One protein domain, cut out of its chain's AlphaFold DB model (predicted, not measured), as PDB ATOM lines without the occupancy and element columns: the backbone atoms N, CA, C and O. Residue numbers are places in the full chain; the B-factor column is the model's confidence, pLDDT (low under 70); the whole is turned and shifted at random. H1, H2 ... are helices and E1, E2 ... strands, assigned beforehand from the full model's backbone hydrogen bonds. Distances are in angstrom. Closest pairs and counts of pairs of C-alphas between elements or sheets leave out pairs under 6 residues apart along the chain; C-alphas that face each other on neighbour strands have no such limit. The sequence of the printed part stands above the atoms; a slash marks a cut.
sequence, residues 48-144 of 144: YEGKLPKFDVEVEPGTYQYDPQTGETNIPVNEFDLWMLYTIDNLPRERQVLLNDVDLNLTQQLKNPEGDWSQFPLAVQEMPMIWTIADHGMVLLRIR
ATOM      1  N   TYR A  48     -33.458-119.761 128.557       94.38
ATOM      2  CA  TYR A  48     -33.705-120.273 127.223       94.38
ATOM      3  C   TYR A  48     -33.031-121.635 127.086       94.38
ATOM      4  O   TYR A  48     -31.814-121.736 127.205       94.38
ATOM      5  N   GLU A  49     -33.819-122.672 126.819       94.38
ATOM      6  CA  GLU A  49     -33.318-124.042 126.688       94.38
ATOM      7  C   GLU A  49     -32.714-124.270 125.298       94.38
ATOM      8  O   GLU A  49     -33.345-124.008 124.263       94.38
ATOM      9  N   GLY A  50     -31.460-124.717 125.278       93.00
ATOM     10  CA  GLY A  50     -30.746-125.090 124.067       93.00
ATOM     11  C   GLY A  50     -31.128-126.493 123.596       93.00
ATOM     12  O   GLY A  50     -31.944-127.195 124.191       93.00
ATOM     13  N   LYS A  51     -30.500-126.957 122.511       91.94
ATOM     14  CA  LYS A  51     -30.639-128.365 122.082       91.94
ATOM     15  C   LYS A  51     -29.952-129.337 123.044       91.94
ATOM     16  O   LYS A  51     -30.336-130.502 123.113       91.94
ATOM     17  N   LEU A  52     -28.917-128.866 123.738       90.56
ATOM     18  CA  LEU A  52     -28.196-129.590 124.781       90.56
ATOM     19  C   LEU A  52     -28.032-128.669 125.999       90.56
ATOM     20  O   LEU A  52     -27.814-127.476 125.783       90.56
ATOM     21  N   PRO A  53     -27.996-129.212 127.234       90.44
ATOM     22  CA  PRO A  53     -27.915-128.403 128.456       90.44
ATOM     23  C   PRO A  53     -26.724-127.438 128.507       90.44
ATOM     24  O   PRO A  53     -26.809-126.354 129.067       90.44
ATOM     25  N   LYS A  54     -25.604-127.793 127.861       92.19
ATOM     26  CA  LYS A  54     -24.414-126.926 127.780       92.19
ATOM     27  C   LYS A  54     -24.634-125.622 126.987       92.19
ATOM     28  O   LYS A  54     -23.740-124.785 126.946       92.19
ATOM     29  N   PHE A  55     -25.769-125.481 126.300       93.56
ATOM     30  CA  PHE A  55     -26.161-124.281 125.549       93.56
ATOM     31  C   PHE A  55     -27.420-123.630 126.097       93.56
ATOM     32  O   PHE A  55     -27.986-122.759 125.435       93.56
ATOM     33  N   ASP A  56     -27.880-124.064 127.266       94.50
ATOM     34  CA  ASP A  56     -28.908-123.324 127.972       94.50
ATOM     35  C   ASP A  56     -28.360-121.929 128.291       94.50
ATOM     36  O   ASP A  56     -27.176-121.765 128.597       94.50
ATOM     37  N   VAL A  57     -29.214-120.918 128.149       96.44
ATOM     38  CA  VAL A  57     -28.846-119.515 128.349       96.44
ATOM     39  C   VAL A  57     -29.698-118.940 129.466       96.44
ATOM     40  O   VAL A  57     -30.901-118.727 129.288       96.44
ATOM     41  N   GLU A  58     -29.079-118.695 130.615       96.31
ATOM     42  CA  GLU A  58     -29.714-118.037 131.752       96.31
ATOM     43  C   GLU A  58     -29.731-116.522 131.543       96.31
ATOM     44  O   GLU A  58     -28.763-115.934 131.068       96.31
ATOM     45  N   VAL A  59     -30.856-115.883 131.849       95.00
ATOM     46  CA  VAL A  59     -31.031-114.438 131.693       95.00
ATOM     47  C   VAL A  59     -30.753-113.766 133.022       95.00
ATOM     48  O   VAL A  59     -31.537-113.882 133.967       95.00
ATOM     49  N   GLU A  60     -29.662-113.011 133.065       94.94
ATOM     50  CA  GLU A  60     -29.246-112.330 134.279       94.94
ATOM     51  C   GLU A  60     -30.112-111.093 134.542       94.94
ATOM     52  O   GLU A  60     -30.350-110.272 133.641       94.94
ATOM     53  N   PRO A  61     -30.610-110.919 135.780       90.19
ATOM     54  CA  PRO A  61     -31.367-109.738 136.142       90.19
ATOM     55  C   PRO A  61     -30.465-108.499 136.192       90.19
ATOM     56  O   PRO A  61     -29.283-108.559 136.529       90.19
ATOM     57  N   GLY A  62     -31.068-107.338 135.932       89.25
ATOM     58  CA  GLY A  62     -30.404-106.038 136.040       89.25
ATOM     59  C   GLY A  62     -30.035-105.424 134.695       89.25
ATOM     60  O   GLY A  62     -30.456-105.888 133.633       89.25
ATOM     61  N   THR A  63     -29.299-104.320 134.760       87.31
ATOM     62  CA  THR A  63     -28.741-103.651 133.587       87.31
ATOM     63  C   THR A  63     -27.264-103.366 133.794       87.31
ATOM     64  O   THR A  63     -26.818-103.054 134.900       87.31
ATOM     65  N   TYR A  64     -26.514-103.518 132.711       95.12
ATOM     66  CA  TYR A  64     -25.062-103.491 132.698       95.12
ATOM     67  C   TYR A  64     -24.569-102.494 131.655       95.12
ATOM     68  O   TYR A  64     -25.302-102.099 130.747       95.12
ATOM     69  N   GLN A  65     -23.316-102.088 131.794       95.38
ATOM     70  CA  GLN A  65     -22.670-101.134 130.910       95.38
ATOM     71  C   GLN A  65     -21.516-101.805 130.185       95.38
ATOM     72  O   GLN A  65     -20.776-102.598 130.769       95.38
ATOM     73  N   TYR A  66     -21.366-101.470 128.911       95.69
ATOM     74  CA  TYR A  66     -20.290-101.968 128.066       95.69
ATOM     75  C   TYR A  66     -19.815-100.859 127.127       95.69
ATOM     76  O   TYR A  66     -20.633-100.167 126.511       95.69
ATOM     77  N   ASP A  67     -18.501-100.679 127.028       95.50
ATOM     78  CA  ASP A  67     -17.865 -99.833 126.025       95.50
ATOM     79  C   ASP A  67     -17.337-100.709 124.875       95.50
ATOM     80  O   ASP A  67     -16.357-101.436 125.046       95.50
ATOM     81  N   PRO A  68     -17.937-100.633 123.676       93.44
ATOM     82  CA  PRO A  68     -17.554-101.475 122.554       93.44
ATOM     83  C   PRO A  68     -16.182-101.140 121.964       93.44
ATOM     84  O   PRO A  68     -15.631-101.960 121.237       93.44
ATOM     85  N   GLN A  69     -15.624 -99.959 122.243       94.06
ATOM     86  CA  GLN A  69     -14.317 -99.558 121.715       94.06
ATOM     87  C   GLN A  69     -13.171-100.067 122.588       94.06
ATOM     88  O   GLN A  69     -12.147-100.500 122.063       94.06
ATOM     89  N   THR A  70     -13.340-100.022 123.910       93.38
ATOM     90  CA  THR A  70     -12.307-100.424 124.879       93.38
ATOM     91  C   THR A  70     -12.494-101.847 125.400       93.38
ATOM     92  O   THR A  70     -11.522-102.459 125.830       93.38
ATOM     93  N   GLY A  71     -13.718-102.385 125.343       92.00
ATOM     94  CA  GLY A  71     -14.091-103.651 125.976       92.00
ATOM     95  C   GLY A  71     -14.392-103.522 127.474       92.00
ATOM     96  O   GLY A  71     -14.695-104.520 128.122       92.00
ATOM     97  N   GLU A  72     -14.322-102.312 128.044       94.19
ATOM     98  CA  GLU A  72     -14.599-102.096 129.464       94.19
ATOM     99  C   GLU A  72     -16.070-102.367 129.796       94.19
ATOM    100  O   GLU A  72     -16.991-101.957 129.083       94.19
ATOM    101  N   THR A  73     -16.305-103.050 130.914       95.50
ATOM    102  CA  THR A  73     -17.647-103.407 131.366       95.50
ATOM    103  C   THR A  73     -17.713-103.574 132.880       95.50
ATOM    104  O   THR A  73     -16.701-103.779 133.546       95.50
ATOM    105  N   ASN A  74     -18.922-103.476 133.432       94.69
ATOM    106  CA  ASN A  74     -19.223-103.821 134.821       94.69
ATOM    107  C   ASN A  74     -19.826-105.231 134.973       94.69
ATOM    108  O   ASN A  74     -20.361-105.555 136.034       94.69
ATOM    109  N   ILE A  75     -19.792-106.036 133.912       94.69
ATOM    110  CA  ILE A  75     -20.297-107.407 133.917       94.69
ATOM    111  C   ILE A  75     -19.346-108.287 134.729       94.69
ATOM    112  O   ILE A  75     -18.130-108.183 134.568       94.69
ATOM    113  N   PRO A  76     -19.863-109.137 135.629       92.81
ATOM    114  CA  PRO A  76     -19.021-110.063 136.366       92.81
ATOM    115  C   PRO A  76     -18.431-111.121 135.428       92.81
ATOM    116  O   PRO A  76     -19.067-111.557 134.468       92.81
ATOM    117  N   VAL A  77     -17.216-111.570 135.734       92.75
ATOM    118  CA  VAL A  77     -16.625-112.733 135.064       92.75
ATOM    119  C   VAL A  77     -17.476-113.958 135.394       92.75
ATOM    120  O   VAL A  77     -17.720-114.246 136.566       92.75
ATOM    121  N   ASN A  78     -17.938-114.667 134.365       90.94
ATOM    122  CA  ASN A  78     -18.712-115.884 134.547       90.94
ATOM    123  C   ASN A  78     -17.773-117.059 134.851       90.94
ATOM    124  O   ASN A  78     -17.012-117.507 133.992       90.94
ATOM    125  N   GLU A  79     -17.843-117.555 136.084       88.56
ATOM    126  CA  GLU A  79     -17.075-118.710 136.564       88.56
ATOM    127  C   GLU A  79     -17.826-120.042 136.377       88.56
ATOM    128  O   GLU A  79     -17.298-121.104 136.711       88.56
ATOM    129  N   PHE A  80     -19.060-119.999 135.867       86.50
ATOM    130  CA  PHE A  80     -19.904-121.172 135.667       86.50
ATOM    131  C   PHE A  80     -19.787-121.729 134.242       86.50
ATOM    132  O   PHE A  80     -19.605-120.992 133.274       86.50
ATOM    133  N   ASP A  81     -20.000-123.040 134.097       87.06
ATOM    134  CA  ASP A  81     -20.029-123.748 132.804       87.06
ATOM    135  C   ASP A  81     -21.374-123.588 132.050       87.06
ATOM    136  O   ASP A  81     -21.800-124.479 131.310       87.06
ATOM    137  N   LEU A  82     -22.080-122.474 132.268       90.56
ATOM    138  CA  LEU A  82     -23.393-122.167 131.692       90.56
ATOM    139  C   LEU A  82     -23.362-120.790 131.025       90.56
ATOM    140  O   LEU A  82     -22.731-119.870 131.540       90.56
ATOM    141  N   TRP A  83     -24.078-120.628 129.911       96.00
ATOM    142  CA  TRP A  83     -24.178-119.336 129.237       96.00
ATOM    143  C   TRP A  83     -25.083-118.369 129.991       96.00
ATOM    144  O   TRP A  83     -26.227-118.692 130.305       96.00
ATOM    145  N   MET A  84     -24.591-117.151 130.206       96.44
ATOM    146  CA  MET A  84     -25.342-116.074 130.851       96.44
ATOM    147  C   MET A  84     -25.581-114.912 129.886       96.44
ATOM    148  O   MET A  84     -24.648-114.416 129.251       96.44
ATOM    149  N   LEU A  85     -26.834-114.472 129.774       96.44
ATOM    150  CA  LEU A  85     -27.275-113.360 128.940       96.44
ATOM    151  C   LEU A  85     -27.461-112.097 129.779       96.44
ATOM    152  O   LEU A  85     -28.384-112.000 130.587       96.44
ATOM    153  N   TYR A  86     -26.629-111.098 129.506       96.00
ATOM    154  CA  TYR A  86     -26.636-109.798 130.162       96.00
ATOM    155  C   TYR A  86     -27.263-108.730 129.269       96.00
ATOM    156  O   TYR A  86     -27.082-108.700 128.048       96.00
ATOM    157  N   THR A  87     -27.999-107.817 129.899       94.62
ATOM    158  CA  THR A  87     -28.688-106.722 129.211       94.62
ATOM    159  C   THR A  87     -27.923-105.408 129.376       94.62
ATOM    160  O   THR A  87     -27.792-104.901 130.489       94.62
ATOM    161  N   ILE A  88     -27.459-104.840 128.260       95.44
ATOM    162  CA  ILE A  88     -26.705-103.584 128.186       95.44
ATOM    163  C   ILE A  88     -27.648-102.391 128.026       95.44
ATOM    164  O   ILE A  88     -28.482-102.389 127.120       95.44
ATOM    165  N   ASP A  89     -27.514-101.358 128.861       93.50
ATOM    166  CA  ASP A  89     -28.416-100.191 128.855       93.50
ATOM    167  C   ASP A  89     -27.796 -98.873 128.364       93.50
ATOM    168  O   ASP A  89     -28.525 -97.911 128.115       93.50
ATOM    169  N   ASN A  90     -26.478 -98.822 128.174       93.62
ATOM    170  CA  ASN A  90     -25.762 -97.614 127.760       93.62
ATOM    171  C   ASN A  90     -25.569 -97.490 126.236       93.62
ATOM    172  O   ASN A  90     -24.970 -96.516 125.778       93.62
ATOM    173  N   LEU A  91     -26.074 -98.446 125.443       91.19
ATOM    174  CA  LEU A  91     -25.930 -98.473 123.984       91.19
ATOM    175  C   LEU A  91     -27.264 -98.249 123.248       91.19
ATOM    176  O   LEU A  91     -28.317 -98.694 123.703       91.19
ATOM    177  N   PRO A  92     -27.250 -97.571 122.085       86.06
ATOM    178  CA  PRO A  92     -28.460 -97.329 121.304       86.06
ATOM    179  C   PRO A  92     -28.937 -98.596 120.568       86.06
ATOM    180  O   PRO A  92     -28.213 -99.120 119.727       86.06
ATOM    181  N   ARG A  93     -30.194 -99.016 120.785       77.75
ATOM    182  CA  ARG A  93     -30.842-100.168 120.102       77.75
ATOM    183  C   ARG A  93     -30.773-100.133 118.570       77.75
ATOM    184  O   ARG A  93     -30.769-101.172 117.924       77.75
ATOM    185  N   GLU A  94     -30.810 -98.942 117.981       73.75
ATOM    186  CA  GLU A  94     -31.052 -98.754 116.542       73.75
ATOM    187  C   GLU A  94     -29.766 -98.652 115.709       73.75
ATOM    188  O   GLU A  94     -29.830 -98.510 114.487       73.75
ATOM    189  N   ARG A  95     -28.586 -98.701 116.341       75.25
ATOM    190  CA  ARG A  95     -27.301 -98.601 115.638       75.25
ATOM    191  C   ARG A  95     -26.521 -99.893 115.764       75.25
ATOM    192  O   ARG A  95     -26.455-100.474 116.838       75.25
ATOM    193  N   GLN A  96     -25.881-100.301 114.670       80.94
ATOM    194  CA  GLN A  96     -24.887-101.367 114.731       80.94
ATOM    195  C   GLN A  96     -23.786-100.972 115.719       80.94
ATOM    196  O   GLN A  96     -23.193 -99.896 115.604       80.94
ATOM    197  N   VAL A  97     -23.538-101.844 116.691       85.81
ATOM    198  CA  VAL A  97     -22.435-101.703 117.640       85.81
ATOM    199  C   VAL A  97     -21.154-102.133 116.934       85.81
ATOM    200  O   VAL A  97     -21.063-103.250 116.429       85.81
ATOM    201  N   LEU A  98     -20.174-101.234 116.880       91.19
ATOM    202  CA  LEU A  98     -18.841-101.527 116.359       91.19
ATOM    203  C   LEU A  98     -17.971-102.015 117.514       91.19
ATOM    204  O   LEU A  98     -17.471-101.199 118.285       91.19
ATOM    205  N   LEU A  99     -17.859-103.335 117.637       94.12
ATOM    206  CA  LEU A  99     -17.027-103.997 118.641       94.12
ATOM    207  C   LEU A  99     -15.537-103.808 118.327       94.12
ATOM    208  O   LEU A  99     -15.160-103.673 117.160       94.12
ATOM    209  N   ASN A 100     -14.702-103.855 119.361       95.69
ATOM    210  CA  ASN A 100     -13.259-103.995 119.217       95.69
ATOM    211  C   ASN A 100     -12.908-105.329 118.527       95.69
ATOM    212  O   ASN A 100     -13.716-106.261 118.475       95.69
ATOM    213  N   ASP A 101     -11.685-105.429 118.006       96.31
ATOM    214  CA  ASP A 101     -11.259-106.579 117.202       96.31
ATOM    215  C   ASP A 101     -11.323-107.916 117.963       96.31
ATOM    216  O   ASP A 101     -11.583-108.960 117.360       96.31
ATOM    217  N   VAL A 102     -11.104-107.898 119.282       96.25
ATOM    218  CA  VAL A 102     -11.080-109.106 120.117       96.25
ATOM    219  C   VAL A 102     -12.493-109.663 120.284       96.25
ATOM    220  O   VAL A 102     -12.748-110.814 119.921       96.25
ATOM    221  N   ASP A 103     -13.423-108.834 120.753       96.00
ATOM    222  CA  ASP A 103     -14.822-109.211 120.979       96.00
ATOM    223  C   ASP A 103     -15.525-109.552 119.661       96.00
ATOM    224  O   ASP A 103     -16.325-110.492 119.587       96.00
ATOM    225  N   LEU A 104     -15.184-108.834 118.585       95.75
ATOM    226  CA  LEU A 104     -15.684-109.122 117.246       95.75
ATOM    227  C   LEU A 104     -15.257-110.513 116.777       95.75
ATOM    228  O   LEU A 104     -16.102-111.285 116.318       95.75
ATOM    229  N   ASN A 105     -13.969-110.844 116.889       95.62
ATOM    230  CA  ASN A 105     -13.444-112.136 116.456       95.62
ATOM    231  C   ASN A 105     -14.049-113.285 117.278       95.62
ATOM    232  O   ASN A 105     -14.511-114.271 116.705       95.62
ATOM    233  N   LEU A 106     -14.136-113.134 118.603       95.12
ATOM    234  CA  LEU A 106     -14.794-114.116 119.471       95.12
ATOM    235  C   LEU A 106     -16.264-114.314 119.093       95.12
ATOM    236  O   LEU A 106     -16.734-115.444 118.960       95.12
ATOM    237  N   THR A 107     -16.980-113.221 118.837       94.94
ATOM    238  CA  THR A 107     -18.383-113.275 118.415       94.94
ATOM    239  C   THR A 107     -18.548-113.963 117.063       94.94
ATOM    240  O   THR A 107     -19.474-114.753 116.882       94.94
ATOM    241  N   GLN A 108     -17.657-113.699 116.109       94.56
ATOM    242  CA  GLN A 108     -17.674-114.357 114.802       94.56
ATOM    243  C   GLN A 108     -17.368-115.853 114.909       94.56
ATOM    244  O   GLN A 108     -18.028-116.649 114.245       94.56
ATOM    245  N   GLN A 109     -16.420-116.245 115.764       94.00
ATOM    246  CA  GLN A 109     -16.116-117.652 116.029       94.00
ATOM    247  C   GLN A 109     -17.301-118.370 116.672       94.00
ATOM    248  O   GLN A 109     -17.682-119.448 116.216       94.00
ATOM    249  N   LEU A 110     -17.925-117.748 117.677       92.56
ATOM    250  CA  LEU A 110     -19.107-118.287 118.342       92.56
ATOM    251  C   LEU A 110     -20.260-118.506 117.356       92.56
ATOM    252  O   LEU A 110     -20.920-119.539 117.405       92.56
ATOM    253  N   LYS A 111     -20.481-117.545 116.452       93.00
ATOM    254  CA  LYS A 111     -21.556-117.568 115.448       93.00
ATOM    255  C   LYS A 111     -21.176-118.259 114.138       93.00
ATOM    256  O   LYS A 111     -21.938-118.182 113.173       93.00
ATOM    257  N   ASN A 112     -20.014-118.904 114.075       91.06
ATOM    258  CA  ASN A 112     -19.580-119.604 112.875       91.06
ATOM    259  C   ASN A 112     -20.627-120.677 112.500       91.06
ATOM    260  O   ASN A 112     -20.990-121.482 113.361       91.06
ATOM    261  N   PRO A 113     -21.109-120.725 111.240       81.44
ATOM    262  CA  PRO A 113     -22.055-121.744 110.783       81.44
ATOM    263  C   PRO A 113     -21.578-123.187 110.982       81.44
ATOM    264  O   PRO A 113     -22.401-124.080 111.163       81.44
ATOM    265  N   GLU A 114     -20.265-123.415 110.938       85.12
ATOM    266  CA  GLU A 114     -19.652-124.730 111.177       85.12
ATOM    267  C   GLU A 114     -19.481-125.043 112.672       85.12
ATOM    268  O   GLU A 114     -19.118-126.160 113.038       85.12
ATOM    269  N   GLY A 115     -19.721-124.054 113.532       83.25
ATOM    270  CA  GLY A 115     -19.597-124.165 114.973       83.25
ATOM    271  C   GLY A 115     -20.881-124.605 115.673       83.25
ATOM    272  O   GLY A 115     -21.897-124.985 115.086       83.25
ATOM    273  N   ASP A 116     -20.831-124.488 116.992       89.69
ATOM    274  CA  ASP A 116     -21.886-124.924 117.898       89.69
ATOM    275  C   ASP A 116     -23.062-123.921 118.002       89.69
ATOM    276  O   ASP A 116     -24.018-124.163 118.738       89.69
ATOM    277  N   TRP A 117     -23.060-122.824 117.230       93.12
ATOM    278  CA  TRP A 117     -24.115-121.795 117.265       93.12
ATOM    279  C   TRP A 117     -25.524-122.365 117.070       93.12
ATOM    280  O   TRP A 117     -26.475-121.977 117.743       93.12
ATOM    281  N   SER A 118     -25.651-123.352 116.182       93.56
ATOM    282  CA  SER A 118     -26.924-124.015 115.873       93.56
ATOM    283  C   SER A 118     -27.535-124.799 117.045       93.56
ATOM    284  O   SER A 118     -28.670-125.282 116.931       93.56
ATOM    285  N   GLN A 119     -26.786-124.971 118.135       94.00
ATOM    286  CA  GLN A 119     -27.213-125.655 119.350       94.00
ATOM    287  C   GLN A 119     -27.841-124.712 120.382       94.00
ATOM    288  O   GLN A 119     -28.561-125.189 121.263       94.00
ATOM    289  N   PHE A 120     -27.616-123.400 120.253       95.06
ATOM    290  CA  PHE A 120     -28.253-122.393 121.097       95.06
ATOM    291  C   PHE A 120     -29.774-122.353 120.886       95.06
ATOM    292  O   PHE A 120     -30.271-122.777 119.836       95.06
ATOM    293  N   PRO A 121     -30.536-121.806 121.843       94.38
ATOM    294  CA  PRO A 121     -31.971-121.602 121.697       94.38
ATOM    295  C   PRO A 121     -32.285-120.726 120.481       94.38
ATOM    296  O   PRO A 121     -31.613-119.722 120.244       94.38
ATOM    297  N   LEU A 122     -33.344-121.053 119.736       93.25
ATOM    298  CA  LEU A 122     -33.721-120.283 118.541       93.25
ATOM    299  C   LEU A 122     -33.963-118.800 118.868       93.25
ATOM    300  O   LEU A 122     -33.498-117.929 118.144       93.25
ATOM    301  N   ALA A 123     -34.601-118.523 120.010       92.50
ATOM    302  CA  ALA A 123     -34.835-117.160 120.477       92.50
ATOM    303  C   ALA A 123     -33.530-116.361 120.621       92.50
ATOM    304  O   ALA A 123     -33.492-115.199 120.240       92.50
ATOM    305  N   VAL A 124     -32.460-116.987 121.117       94.12
ATOM    306  CA  VAL A 124     -31.136-116.367 121.279       94.12
ATOM    307  C   VAL A 124     -30.459-116.168 119.921       94.12
ATOM    308  O   VAL A 124     -29.850-115.128 119.681       94.12
ATOM    309  N   GLN A 125     -30.601-117.128 119.002       93.62
ATOM    310  CA  GLN A 125     -30.046-117.020 117.650       93.62
ATOM    311  C   GLN A 125     -30.665-115.869 116.846       93.62
ATOM    312  O   GLN A 125     -29.972-115.211 116.070       93.62
ATOM    313  N   GLU A 126     -31.960-115.629 117.041       91.50
ATOM    314  CA  GLU A 126     -32.733-114.595 116.352       91.50
ATOM    315  C   GLU A 126     -32.685-113.231 117.063       91.50
ATOM    316  O   GLU A 126     -33.193-112.243 116.524       91.50
ATOM    317  N   MET A 127     -32.067-113.138 118.252       89.81
ATOM    318  CA  MET A 127     -31.952-111.871 118.975       89.81
ATOM    319  C   MET A 127     -31.144-110.848 118.165       89.81
ATOM    320  O   MET A 127     -30.020-111.128 117.726       89.81
ATOM    321  N   PRO A 128     -31.677-109.626 117.990       87.00
ATOM    322  CA  PRO A 128     -30.938-108.569 117.330       87.00
ATOM    323  C   PRO A 128     -29.746-108.169 118.197       87.00
ATOM    324  O   PRO A 128     -29.889-107.963 119.398       87.00
ATOM    325  N   MET A 129     -28.580-108.012 117.565       88.06
ATOM    326  CA  MET A 129     -27.369-107.499 118.217       88.06
ATOM    327  C   MET A 129     -27.006-108.276 119.490       88.06
ATOM    328  O   MET A 129     -26.936-107.715 120.577       88.06
ATOM    329  N   ILE A 130     -26.775-109.578 119.331       93.31
ATOM    330  CA  ILE A 130     -26.183-110.421 120.372       93.31
ATOM    331  C   ILE A 130     -24.688-110.619 120.116       93.31
ATOM    332  O   ILE A 130     -24.301-110.861 118.969       93.31
ATOM    333  N   TRP A 131     -23.841-110.520 121.133       95.19
ATOM    334  CA  TRP A 131     -22.398-110.757 120.998       95.19
ATOM    335  C   TRP A 131     -21.793-111.327 122.280       95.19
ATOM    336  O   TRP A 131     -22.478-111.422 123.291       95.19
ATOM    337  N   THR A 132     -20.534-111.746 122.224       95.50
ATOM    338  CA  THR A 132     -19.766-112.200 123.393       95.50
ATOM    339  C   THR A 132     -18.563-111.285 123.606       95.50
ATOM    340  O   THR A 132     -18.192-110.538 122.697       95.50
ATOM    341  N   ILE A 133     -17.980-111.323 124.800       95.00
ATOM    342  CA  ILE A 133     -16.860-110.466 125.198       95.00
ATOM    343  C   ILE A 133     -15.703-111.309 125.729       95.00
ATOM    344  O   ILE A 133     -15.911-112.377 126.310       95.00
ATOM    345  N   ALA A 134     -14.480-110.838 125.516       93.69
ATOM    346  CA  ALA A 134     -13.274-111.486 126.008       93.69
ATOM    347  C   ALA A 134     -13.210-111.494 127.540       93.69
ATOM    348  O   ALA A 134     -13.800-110.646 128.203       93.69
ATOM    349  N   ASP A 135     -12.472-112.452 128.103       91.31
ATOM    350  CA  ASP A 135     -12.114-112.525 129.529       91.31
ATOM    351  C   ASP A 135     -13.281-112.628 130.538       91.31
ATOM    352  O   ASP A 135     -13.053-112.554 131.742       91.31
ATOM    353  N   HIS A 136     -14.516-112.872 130.078       93.25
ATOM    354  CA  HIS A 136     -15.699-113.017 130.946       93.25
ATOM    355  C   HIS A 136     -16.336-114.414 130.912       93.25
ATOM    356  O   HIS A 136     -17.380-114.616 131.523       93.25
ATOM    357  N   GLY A 137     -15.728-115.390 130.233       92.06
ATOM    358  CA  GLY A 137     -16.247-116.760 130.159       92.06
ATOM    359  C   GLY A 137     -17.455-116.900 129.224       92.06
ATOM    360  O   GLY A 137     -17.511-116.276 128.165       92.06
ATOM    361  N   MET A 138     -18.415-117.758 129.584       94.50
ATOM    362  CA  MET A 138     -19.609-118.028 128.771       94.50
ATOM    363  C   MET A 138     -20.650-116.912 128.931       94.50
ATOM    364  O   MET A 138     -21.637-117.053 129.653       94.50
ATOM    365  N   VAL A 139     -20.416-115.776 128.276       95.69
ATOM    366  CA  VAL A 139     -21.261-114.578 128.381       95.69
ATOM    367  C   VAL A 139     -21.803-114.162 127.021       95.69
ATOM    368  O   VAL A 139     -21.083-114.129 126.021       95.69
ATOM    369  N   LEU A 140     -23.085-113.808 126.999       96.62
ATOM    370  CA  LEU A 140     -23.766-113.169 125.884       96.62
ATOM    371  C   LEU A 140     -24.273-111.801 126.316       96.62
ATOM    372  O   LEU A 140     -24.853-111.648 127.387       96.62
ATOM    373  N   LEU A 141     -24.089-110.812 125.456       95.81
ATOM    374  CA  LEU A 141     -24.578-109.457 125.638       95.81
ATOM    375  C   LEU A 141     -25.673-109.176 124.628       95.81
ATOM    376  O   LEU A 141     -25.563-109.552 123.461       95.81
ATOM    377  N   ARG A 142     -26.696-108.456 125.070       93.56
ATOM    378  CA  ARG A 142     -27.689-107.836 124.195       93.56
ATOM    379  C   ARG A 142     -27.920-106.397 124.604       93.56
ATOM    380  O   ARG A 142     -27.724-106.034 125.762       93.56
ATOM    381  N   ILE A 143     -28.432-105.595 123.686       91.25
ATOM    382  CA  ILE A 143     -28.921-104.260 124.025       91.25
ATOM    383  C   ILE A 143     -30.324-104.393 124.605       91.25
ATOM    384  O   ILE A 143     -31.146-105.129 124.050       91.25
ATOM    385  N   ARG A 144     -30.577-103.691 125.718       82.62
ATOM    386  CA  ARG A 144     -31.907-103.577 126.314       82.62
ATOM    387  C   ARG A 144     -32.901-103.222 125.261       82.62
ATOM    388  O   ARG A 144     -32.697-102.206 124.573       82.62
TER     389      ARG A 144
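This is residues 48 to 144 of the 144 residues of an uncharacterized protein of Lactobacillus otakiensis DSM 19908 = JCM 15040 (UniProt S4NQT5). A domain with little regular structure: a small parallel sheet, E1 E2 E3 in order, with H1 and the tiny helices H2 and H3 on one side of it, wrapped in long loops. The 97 printed residues, class mixed with under half in named elements, run E1 E2 H1 H2 H3 E3. The whole is compact, radius of gyration of the C-alphas 12.5 A, spanning 32 by 27 by 25 A.

E1 is residues 57 to 59, from C-alpha 57 at (-28.846, -119.515, 128.349); E2 83 to 88, 16.0 A; H1 101 to 110, 14.1 A; H2 116 to 119; H3 122 to 125; E3 139 to 143, 13.6 A, to C-alpha 143 at (-28.921, -104.260, 124.025).

N 58 and O 83 of E1 and E2 are 2.9 A apart, N 86 and O 140 of E2 and E3 2.8 A, within hydrogen-bond range. E2, H1 H2 H3, E3 form a strand-helix-strand unit, parallel neighbour strands with helices between. Residues 130 to 131 pair antiparallel with 141 to 142 of E3. H1 and H2 are close but not clearly touching, closest C-alphas Leu 110 and Trp 117, 6.2 A. H1 is not on the sheet. Every O i to N i+4 pair in H1 is within hydrogen-bond range; H2 and H3 are too short for one.

The C-alphas farthest apart, Lys 51 and Thr 70, are 33.5 A apart. The printed part has no cut; the links E1 to E2, E2 to H1 and H3 to E3 are long. No printed residue is under 70 in pLDDT.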